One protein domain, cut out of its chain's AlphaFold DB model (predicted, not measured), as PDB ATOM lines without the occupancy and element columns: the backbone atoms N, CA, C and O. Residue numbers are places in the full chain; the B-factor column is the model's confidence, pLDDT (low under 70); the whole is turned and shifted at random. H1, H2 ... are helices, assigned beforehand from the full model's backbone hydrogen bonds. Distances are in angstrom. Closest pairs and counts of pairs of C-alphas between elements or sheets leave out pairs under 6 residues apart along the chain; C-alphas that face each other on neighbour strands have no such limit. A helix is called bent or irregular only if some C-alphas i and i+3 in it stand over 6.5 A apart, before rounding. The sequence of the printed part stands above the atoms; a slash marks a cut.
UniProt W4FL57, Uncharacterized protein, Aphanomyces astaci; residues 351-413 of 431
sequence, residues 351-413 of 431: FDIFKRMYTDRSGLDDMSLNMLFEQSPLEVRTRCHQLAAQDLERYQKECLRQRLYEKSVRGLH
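Overview. This is residues 351 to 413 of the 431 residues of an uncharacterized protein of Aphanomyces astaci (UniProt W4FL57). A small head made of H1, H2 and the first part of H3 has one long arm, the rest of the long helix H3, which sticks out with residues 392 to 412 and is followed by residue 413 at the free end. In the head, H2 and H3 make a V at the tight link between them, and the first residues of H1 pack on both sides of the V. The printed part has 63 residues with three named helices, in the order H1, H2, H3, and no named strand; the class is all helix. The whole is extended, with a radius of gyration of the C-alphas of 17.9 A, and the spans are 54 by 23 by 16 A, the arm making the length.

Arrangement. H3, residues 378 to 412, touches H1, residues 351 to 362. They touch with residues 384 to 388 of H3 and residues 351 to 354 of H1 alone, and the closest C-alphas are those of Ile 353 and Cys 384, 6.1 A apart. H1 and H3 run opposite ways at a steep tilt of 60 degrees. H2, residues 366 to 375, is close to H3 but not clearly touching; the closest C-alphas, those of Phe 373 and Arg 381, are 7.1 A apart. H2 and H3 also run opposite ways at a steep tilt of 60 degrees. H1 touches H2 with residues 351 to 355 alone, and the closest C-alphas are those of Lys 355 and Leu 369, 6.7 A apart. H1 and H2 are about perpendicular, only just, at 72 degrees. In H2 and H3 every O i to N i+4 pair is within hydrogen-bond range, and in H1 6 of 8 are.

Along the chain. H3 runs 51.4 A from C-alpha 378 at (-8.945, -10.322, -27.983) to C-alpha 412 at (-19.398, 39.151, -37.211). H2 measures 14.1 A from C-alpha 366 to C-alpha 375. H1 begins with C-alpha 351 at (-19.735, -2.536, -29.733) and measures 15.1 A to C-alpha 362. H1 is irregular, but only just: C-alphas 357 and 360 are 6.8 A apart.

Size, cuts and confidence. The two C-alphas farthest apart are those of Gln 375 and His 413, at 55.0 A. Without residues 392 to 413, which stand free, the body has 41 residues, spans 27 by 19 by 14 A and has a radius of gyration of 9.9 A. The printed part has no cut. The links from H1 to H2, 3 residues, and from H2 to H3, 2 residues, are tight. The mean pLDDT of the printed part is 86.6; residues 360 to 362 and 411 to 413 are under 70.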
ATOM      1  N   PHE A 351     -18.644  -1.592 -29.501       92.44
ATOM      2  CA  PHE A 351     -19.735  -2.536 -29.733       92.44
ATOM      3  C   PHE A 351     -20.542  -2.196 -30.993       92.44
ATOM      4  O   PHE A 351     -20.860  -3.087 -31.770       92.44
ATOM      5  N   ASP A 352     -20.809  -0.918 -31.265       91.50
ATOM      6  CA  ASP A 352     -21.522  -0.493 -32.478       91.50
ATOM      7  C   ASP A 352     -20.703  -0.773 -33.750       91.50
ATOM      8  O   ASP A 352     -21.257  -1.120 -34.798       91.50
ATOM      9  N   ILE A 353     -19.373  -0.659 -33.664       91.25
ATOM     10  CA  ILE A 353     -18.448  -1.027 -34.747       91.25
ATOM     11  C   ILE A 353     -18.501  -2.535 -34.985       91.25
ATOM     12  O   ILE A 353     -18.627  -2.974 -36.129       91.25
ATOM     13  N   PHE A 354     -18.465  -3.326 -33.911       90.94
ATOM     14  CA  PHE A 354     -18.633  -4.773 -33.992       90.94
ATOM     15  C   PHE A 354     -19.990  -5.144 -34.596       90.94
ATOM     16  O   PHE A 354     -20.047  -5.882 -35.577       90.94
ATOM     17  N   LYS A 355     -21.078  -4.555 -34.097       90.31
ATOM     18  CA  LYS A 355     -22.430  -4.740 -34.621       90.31
ATOM     19  C   LYS A 355     -22.464  -4.470 -36.120       90.31
ATOM     20  O   LYS A 355     -22.907  -5.336 -36.862       90.31
ATOM     21  N   ARG A 356     -21.916  -3.355 -36.609       87.75
ATOM     22  CA  ARG A 356     -21.884  -3.050 -38.052       87.75
ATOM     23  C   ARG A 356     -21.159  -4.117 -38.880       87.75
ATOM     24  O   ARG A 356     -21.605  -4.429 -39.974       87.75
ATOM     25  N   MET A 357     -20.083  -4.707 -38.360       82.31
ATOM     26  CA  MET A 357     -19.344  -5.766 -39.064       82.31
ATOM     27  C   MET A 357     -20.093  -7.108 -39.116       82.31
ATOM     28  O   MET A 357     -19.860  -7.898 -40.030       82.31
ATOM     29  N   TYR A 358     -20.980  -7.371 -38.152       77.56
ATOM     30  CA  TYR A 358     -21.668  -8.660 -38.005       77.56
ATOM     31  C   TYR A 358     -23.156  -8.625 -38.390       77.56
ATOM     32  O   TYR A 358     -23.701  -9.662 -38.778       77.56
ATOM     33  N   THR A 359     -23.815  -7.463 -38.353       70.38
ATOM     34  CA  THR A 359     -25.260  -7.323 -38.634       70.38
ATOM     35  C   THR A 359     -25.587  -7.669 -40.083       70.38
ATOM     36  O   THR A 359     -26.585  -8.338 -40.326       70.38
ATOM     37  N   ASP A 360     -24.698  -7.346 -41.028       63.81
ATOM     38  CA  ASP A 360     -24.879  -7.668 -42.452       63.81
ATOM     39  C   ASP A 360     -24.907  -9.182 -42.738       63.81
ATOM     40  O   ASP A 360     -25.229  -9.599 -43.849       63.81
ATOM     41  N   ARG A 361     -24.549 -10.026 -41.757       59.66
ATOM     42  CA  ARG A 361     -24.341 -11.468 -41.958       59.66
ATOM     43  C   ARG A 361     -25.170 -12.379 -41.065       59.66
ATOM     44  O   ARG A 361     -25.298 -13.552 -41.396       59.66
ATOM     45  N   SER A 362     -25.670 -11.892 -39.932       62.72
ATOM     46  CA  SER A 362     -26.084 -12.800 -38.855       62.72
ATOM     47  C   SER A 362     -27.523 -12.656 -38.372       62.72
ATOM     48  O   SER A 362     -28.013 -13.590 -37.747       62.72
ATOM     49  N   GLY A 363     -28.227 -11.554 -38.671       74.94
ATOM     50  CA  GLY A 363     -29.627 -11.366 -38.242       74.94
ATOM     51  C   GLY A 363     -29.853 -11.510 -36.726       74.94
ATOM     52  O   GLY A 363     -30.987 -11.705 -36.297       74.94
ATOM     53  N   LEU A 364     -28.774 -11.464 -35.938       79.62
ATOM     54  CA  LEU A 364     -28.765 -11.647 -34.493       79.62
ATOM     55  C   LEU A 364     -29.317 -10.400 -33.801       79.62
ATOM     56  O   LEU A 364     -29.119  -9.275 -34.261       79.62
ATOM     57  N   ASP A 365     -29.984 -10.612 -32.672       85.56
ATOM     58  CA  ASP A 365     -30.431  -9.551 -31.780       85.56
ATOM     59  C   ASP A 365     -29.253  -8.910 -31.024       85.56
ATOM     60  O   ASP A 365     -28.195  -9.516 -30.831       85.56
ATOM     61  N   ASP A 366     -29.441  -7.667 -30.569       85.38
ATOM     62  CA  ASP A 366     -28.385  -6.868 -29.929       85.38
ATOM     63  C   ASP A 366     -27.803  -7.528 -28.672       85.38
ATOM     64  O   ASP A 366     -26.609  -7.393 -28.404       85.38
ATOM     65  N   MET A 367     -28.618  -8.278 -27.926       88.19
ATOM     66  CA  MET A 367     -28.178  -8.989 -26.725       88.19
ATOM     67  C   MET A 367     -27.224 -10.134 -27.086       88.19
ATOM     68  O   MET A 367     -26.137 -10.244 -26.514       88.19
ATOM     69  N   SER A 368     -27.592 -10.949 -28.079       87.94
ATOM     70  CA  SER A 368     -26.739 -12.032 -28.582       87.94
ATOM     71  C   SER A 368     -25.460 -11.503 -29.231       87.94
ATOM     72  O   SER A 368     -24.389 -12.075 -29.028       87.94
ATOM     73  N   LEU A 369     -25.534 -10.381 -29.954       89.19
ATOM     74  CA  LEU A 369     -24.355  -9.716 -30.515       89.19
ATOM     75  C   LEU A 369     -23.417  -9.194 -29.429       89.19
ATOM     76  O   LEU A 369     -22.203  -9.297 -29.586       89.19
ATOM     77  N   ASN A 370     -23.948  -8.664 -28.325       90.38
ATOM     78  CA  ASN A 370     -23.127  -8.201 -27.209       90.38
ATOM     79  C   ASN A 370     -22.422  -9.366 -26.506       90.38
ATOM     80  O   ASN A 370     -21.227  -9.294 -26.228       90.38
ATOM     81  N   MET A 371     -23.123 -10.483 -26.307       90.38
ATOM     82  CA  MET A 371     -22.510 -11.709 -25.786       90.38
ATOM     83  C   MET A 371     -21.419 -12.250 -26.714       90.38
ATOM     84  O   MET A 371     -20.389 -12.727 -26.235       90.38
ATOM     85  N   LEU A 372     -21.624 -12.159 -28.031       89.75
ATOM     86  CA  LEU A 372     -20.632 -12.560 -29.024       89.75
ATOM     87  C   LEU A 372     -19.431 -11.608 -29.045       89.75
ATOM     88  O   LEU A 372     -18.302 -12.063 -29.193       89.75
ATOM     89  N   PHE A 373     -19.659 -10.307 -28.864       90.75
ATOM     90  CA  PHE A 373     -18.591  -9.320 -28.755       90.75
ATOM     91  C   PHE A 373     -17.698  -9.611 -27.548       90.75
ATOM     92  O   PHE A 373     -16.482  -9.684 -27.704       90.75
ATOM     93  N   GLU A 374     -18.279  -9.874 -26.377       91.56
ATOM     94  CA  GLU A 374     -17.508 -10.183 -25.165       91.56
ATOM     95  C   GLU A 374     -16.734 -11.504 -25.251       91.56
ATOM     96  O   GLU A 374     -15.632 -11.616 -24.712       91.56
ATOM     97  N   GLN A 375     -17.278 -12.489 -25.968       91.38
ATOM     98  CA  GLN A 375     -16.619 -13.774 -26.220       91.38
ATOM     99  C   GLN A 375     -15.658 -13.746 -27.414       91.38
ATOM    100  O   GLN A 375     -14.950 -14.726 -27.654       91.38
ATOM    101  N   SER A 376     -15.632 -12.658 -28.186       90.00
ATOM    102  CA  SER A 376     -14.801 -12.579 -29.384       90.00
ATOM    103  C   SER A 376     -13.303 -12.566 -29.037       90.00
ATOM    104  O   SER A 376     -12.917 -12.135 -27.940       90.00
ATOM    105  N   PRO A 377     -12.438 -13.031 -29.965       93.25
ATOM    106  CA  PRO A 377     -10.994 -13.014 -29.766       93.25
ATOM    107  C   PRO A 377     -10.501 -11.624 -29.362       93.25
ATOM    108  O   PRO A 377     -11.040 -10.603 -29.812       93.25
ATOM    109  N   LEU A 378      -9.470 -11.578 -28.518       93.00
ATOM    110  CA  LEU A 378      -8.945 -10.322 -27.983       93.00
ATOM    111  C   LEU A 378      -8.557  -9.360 -29.112       93.00
ATOM    112  O   LEU A 378      -8.845  -8.174 -29.028       93.00
ATOM    113  N   GLU A 379      -8.012  -9.881 -30.207       93.31
ATOM    114  CA  GLU A 379      -7.619  -9.127 -31.394       93.31
ATOM    115  C   GLU A 379      -8.805  -8.381 -32.022       93.31
ATOM    116  O   GLU A 379      -8.668  -7.230 -32.443       93.31
ATOM    117  N   VAL A 380      -9.987  -9.009 -32.058       92.25
ATOM    118  CA  VAL A 380     -11.209  -8.406 -32.609       92.25
ATOM    119  C   VAL A 380     -11.687  -7.278 -31.705       92.25
ATOM    120  O   VAL A 380     -11.938  -6.174 -32.193       92.25
ATOM    121  N   ARG A 381     -11.746  -7.510 -30.388       93.31
ATOM    122  CA  ARG A 381     -12.126  -6.465 -29.424       93.31
ATOM    123  C   ARG A 381     -11.147  -5.300 -29.451       93.31
ATOM    124  O   ARG A 381     -11.575  -4.155 -29.574       93.31
ATOM    125  N   THR A 382      -9.845  -5.574 -29.417       93.94
ATOM    126  CA  THR A 382      -8.796  -4.550 -29.489       93.94
ATOM    127  C   THR A 382      -8.917  -3.724 -30.766       93.94
ATOM    128  O   THR A 382      -8.859  -2.497 -30.701       93.94
ATOM    129  N   ARG A 383      -9.172  -4.357 -31.917       94.44
ATOM    130  CA  ARG A 383      -9.388  -3.639 -33.179       94.44
ATOM    131  C   ARG A 383     -10.643  -2.763 -33.149       94.44
ATOM    132  O   ARG A 383     -10.587  -1.617 -33.587       94.44
ATOM    133  N   CYS A 384     -11.758  -3.253 -32.601       93.81
ATOM    134  CA  CYS A 384     -12.966  -2.443 -32.413       93.81
ATOM    135  C   CYS A 384     -12.708  -1.236 -31.497       93.81
ATOM    136  O   CYS A 384     -13.159  -0.132 -31.796       93.81
ATOM    137  N   HIS A 385     -11.941  -1.420 -30.420       94.38
ATOM    138  CA  HIS A 385     -11.542  -0.330 -29.528       94.38
ATOM    139  C   HIS A 385     -10.658   0.711 -30.223       94.38
ATOM    140  O   HIS A 385     -10.876   1.907 -30.037       94.38
ATOM    141  N   GLN A 386      -9.702   0.286 -31.051       95.69
ATOM    142  CA  GLN A 386      -8.859   1.201 -31.828       95.69
ATOM    143  C   GLN A 386      -9.685   2.029 -32.820       95.69
ATOM    144  O   GLN A 386      -9.529   3.246 -32.889       95.69
ATOM    145  N   LEU A 387     -10.608   1.391 -33.545       94.88
ATOM    146  CA  LEU A 387     -11.490   2.095 -34.478       94.88
ATOM    147  C   LEU A 387     -12.421   3.081 -33.754       94.88
ATOM    148  O   LEU A 387     -12.628   4.191 -34.239       94.88
ATOM    149  N   ALA A 388     -12.936   2.718 -32.575       95.44
ATOM    150  CA  ALA A 388     -13.742   3.624 -31.756       95.44
ATOM    151  C   ALA A 388     -12.929   4.826 -31.255       95.44
ATOM    152  O   ALA A 388     -13.439   5.944 -31.229       95.44
ATOM    153  N   ALA A 389     -11.656   4.623 -30.900       93.81
ATOM    154  CA  ALA A 389     -10.763   5.709 -30.509       93.81
ATOM    155  C   ALA A 389     -10.515   6.689 -31.670       93.81
ATOM    156  O   ALA A 389     -10.634   7.900 -31.488       93.81
ATOM    157  N   GLN A 390     -10.266   6.180 -32.882       95.44
ATOM    158  CA  GLN A 390     -10.123   7.019 -34.077       95.44
ATOM    159  C   GLN A 390     -11.411   7.793 -34.404       95.44
ATOM    160  O   GLN A 390     -11.364   8.977 -34.752       95.44
ATOM    161  N   ASP A 391     -12.577   7.158 -34.267       92.81
ATOM    162  CA  ASP A 391     -13.864   7.820 -34.505       92.81
ATOM    163  C   ASP A 391     -14.175   8.882 -33.436       92.81
ATOM    164  O   ASP A 391     -14.719   9.948 -33.739       92.81
ATOM    165  N   LEU A 392     -13.748   8.654 -32.191       93.50
ATOM    166  CA  LEU A 392     -13.812   9.658 -31.133       93.50
ATOM    167  C   LEU A 392     -12.960  10.889 -31.472       93.50
ATOM    168  O   LEU A 392     -13.428  12.018 -31.311       93.50
ATOM    169  N   GLU A 393     -11.742  10.707 -31.983       94.25
ATOM    170  CA  GLU A 393     -10.906  11.827 -32.427       94.25
ATOM    171  C   GLU A 393     -11.539  12.603 -33.587       94.25
ATOM    172  O   GLU A 393     -11.545  13.839 -33.581       94.25
ATOM    173  N   ARG A 394     -12.122  11.898 -34.566       94.31
ATOM    174  CA  ARG A 394     -12.901  12.523 -35.645       94.31
ATOM    175  C   ARG A 394     -14.026  13.385 -35.066       94.31
ATOM    176  O   ARG A 394     -14.138  14.559 -35.429       94.31
ATOM    177  N   TYR A 395     -14.828  12.839 -34.150       93.62
ATOM    178  CA  TYR A 395     -15.924  13.568 -33.507       93.62
ATOM    179  C   TYR A 395     -15.433  14.815 -32.756       93.62
ATOM    180  O   TYR A 395     -16.031  15.888 -32.869       93.62
ATOM    181  N   GLN A 396     -14.309  14.721 -32.041       93.75
ATOM    182  CA  GLN A 396     -13.714  15.859 -31.336       93.75
ATOM    183  C   GLN A 396     -13.281  16.981 -32.290       93.75
ATOM    184  O   GLN A 396     -13.528  18.159 -32.005       93.75
ATOM    185  N   LYS A 397     -12.666  16.629 -33.428       92.06
ATOM    186  CA  LYS A 397     -12.273  17.586 -34.476       92.06
ATOM    187  C   LYS A 397     -13.496  18.275 -35.083       92.06
ATOM    188  O   LYS A 397     -13.496  19.496 -35.236       92.06
ATOM    189  N   GLU A 398     -14.565  17.528 -35.340       91.25
ATOM    190  CA  GLU A 398     -15.815  18.070 -35.879       91.25
ATOM    191  C   GLU A 398     -16.510  19.016 -34.880       91.25
ATOM    192  O   GLU A 398     -16.847  20.156 -35.206       91.25
ATOM    193  N   CYS A 399     -16.579  18.629 -33.604       90.88
ATOM    194  CA  CYS A 399     -17.060  19.496 -32.526       90.88
ATOM    195  C   CYS A 399     -16.232  20.780 -32.376       90.88
ATOM    196  O   CYS A 399     -16.748  21.830 -31.984       90.88
ATOM    197  N   LEU A 400     -14.920  20.716 -32.608       92.19
ATOM    198  CA  LEU A 400     -14.066  21.901 -32.596       92.19
ATOM    199  C   LEU A 400     -14.373  22.812 -33.788       92.19
ATOM    200  O   LEU A 400     -14.520  24.019 -33.599       92.19
ATOM    201  N   ARG A 401     -14.515  22.244 -34.988       90.00
ATOM    202  CA  ARG A 401     -14.855  22.989 -36.204       90.00
ATOM    203  C   ARG A 401     -16.182  23.731 -36.055       90.00
ATOM    204  O   ARG A 401     -16.232  24.926 -36.346       90.00
ATOM    205  N   GLN A 402     -17.204  23.066 -35.523       88.94
ATOM    206  CA  GLN A 402     -18.502  23.674 -35.227       88.94
ATOM    207  C   GLN A 402     -18.367  24.849 -34.244       88.94
ATOM    208  O   GLN A 402     -18.853  25.947 -34.510       88.94
ATOM    209  N   ARG A 403     -17.622  24.671 -33.143       89.00
ATOM    210  CA  ARG A 403     -17.385  25.743 -32.158       89.00
ATOM    211  C   ARG A 403     -16.636  26.939 -32.746       89.00
ATOM    212  O   ARG A 403     -16.964  28.082 -32.428       89.00
ATOM    213  N   LEU A 404     -15.626  26.698 -33.582       88.06
ATOM    214  CA  LEU A 404     -14.880  27.763 -34.257       88.06
ATOM    215  C   LEU A 404     -15.765  28.523 -35.243       88.06
ATOM    216  O   LEU A 404     -15.722  29.753 -35.274       88.06
ATOM    217  N   TYR A 405     -16.602  27.807 -35.993       88.38
ATOM    218  CA  TYR A 405     -17.580  28.420 -36.878       88.38
ATOM    219  C   TYR A 405     -18.570  29.293 -36.100       88.38
ATOM    220  O   TYR A 405     -18.680  30.482 -36.388       88.38
ATOM    221  N   GLU A 406     -19.202  28.771 -35.048       86.69
ATOM    222  CA  GLU A 406     -20.124  29.547 -34.208       86.69
ATOM    223  C   GLU A 406     -19.469  30.781 -33.584       86.69
ATOM    224  O   GLU A 406     -20.108  31.829 -33.462       86.69
ATOM    225  N   LYS A 407     -18.192  30.677 -33.194       86.44
ATOM    226  CA  LYS A 407     -17.413  31.809 -32.685       86.44
ATOM    227  C   LYS A 407     -17.161  32.853 -33.775       86.44
ATOM    228  O   LYS A 407     -17.276  34.043 -33.498       86.44
ATOM    229  N   SER A 408     -16.852  32.425 -35.001       82.56
ATOM    230  CA  SER A 408     -16.636  33.328 -36.139       82.56
ATOM    231  C   SER A 408     -17.916  34.054 -36.559       82.56
ATOM    232  O   SER A 408     -17.893  35.267 -36.746       82.56
ATOM    233  N   VAL A 409     -19.052  33.347 -36.593       80.00
ATOM    234  CA  VAL A 409     -20.364  33.931 -36.900       80.00
ATOM    235  C   VAL A 409     -20.792  34.907 -35.806       80.00
ATOM    236  O   VAL A 409     -21.249  36.002 -36.114       80.00
ATOM    237  N   ARG A 410     -20.588  34.576 -34.521       73.62
ATOM    238  CA  ARG A 410     -20.864  35.521 -33.424       73.62
ATOM    239  C   ARG A 410     -19.974  36.763 -33.472       73.62
ATOM    240  O   ARG A 410     -20.474  37.848 -33.207       73.62
ATOM    241  N   GLY A 411     -18.701  36.624 -33.847       61.22
ATOM    242  CA  GLY A 411     -17.777  37.754 -33.994       61.22
ATOM    243  C   GLY A 411     -18.222  38.774 -35.047       61.22
ATOM    244  O   GLY A 411     -18.070  39.971 -34.824       61.22
ATOM    245  N   LEU A 412     -18.849  38.312 -36.135       57.84
ATOM    246  CA  LEU A 412     -19.398  39.151 -37.211       57.84
ATOM    247  C   LEU A 412     -20.660  39.941 -36.810       57.84
ATOM    248  O   LEU A 412     -20.978  40.936 -37.456       57.84
ATOM    249  N   HIS A 413     -21.367  39.537 -35.749       51.78
ATOM    250  CA  HIS A 413     -22.599  40.191 -35.281       51.78
ATOM    251  C   HIS A 413     -22.402  41.142 -34.089       51.78
ATOM    252  O   HIS A 413     -23.375  41.708 -33.589       51.78
TER     253      HIS A 413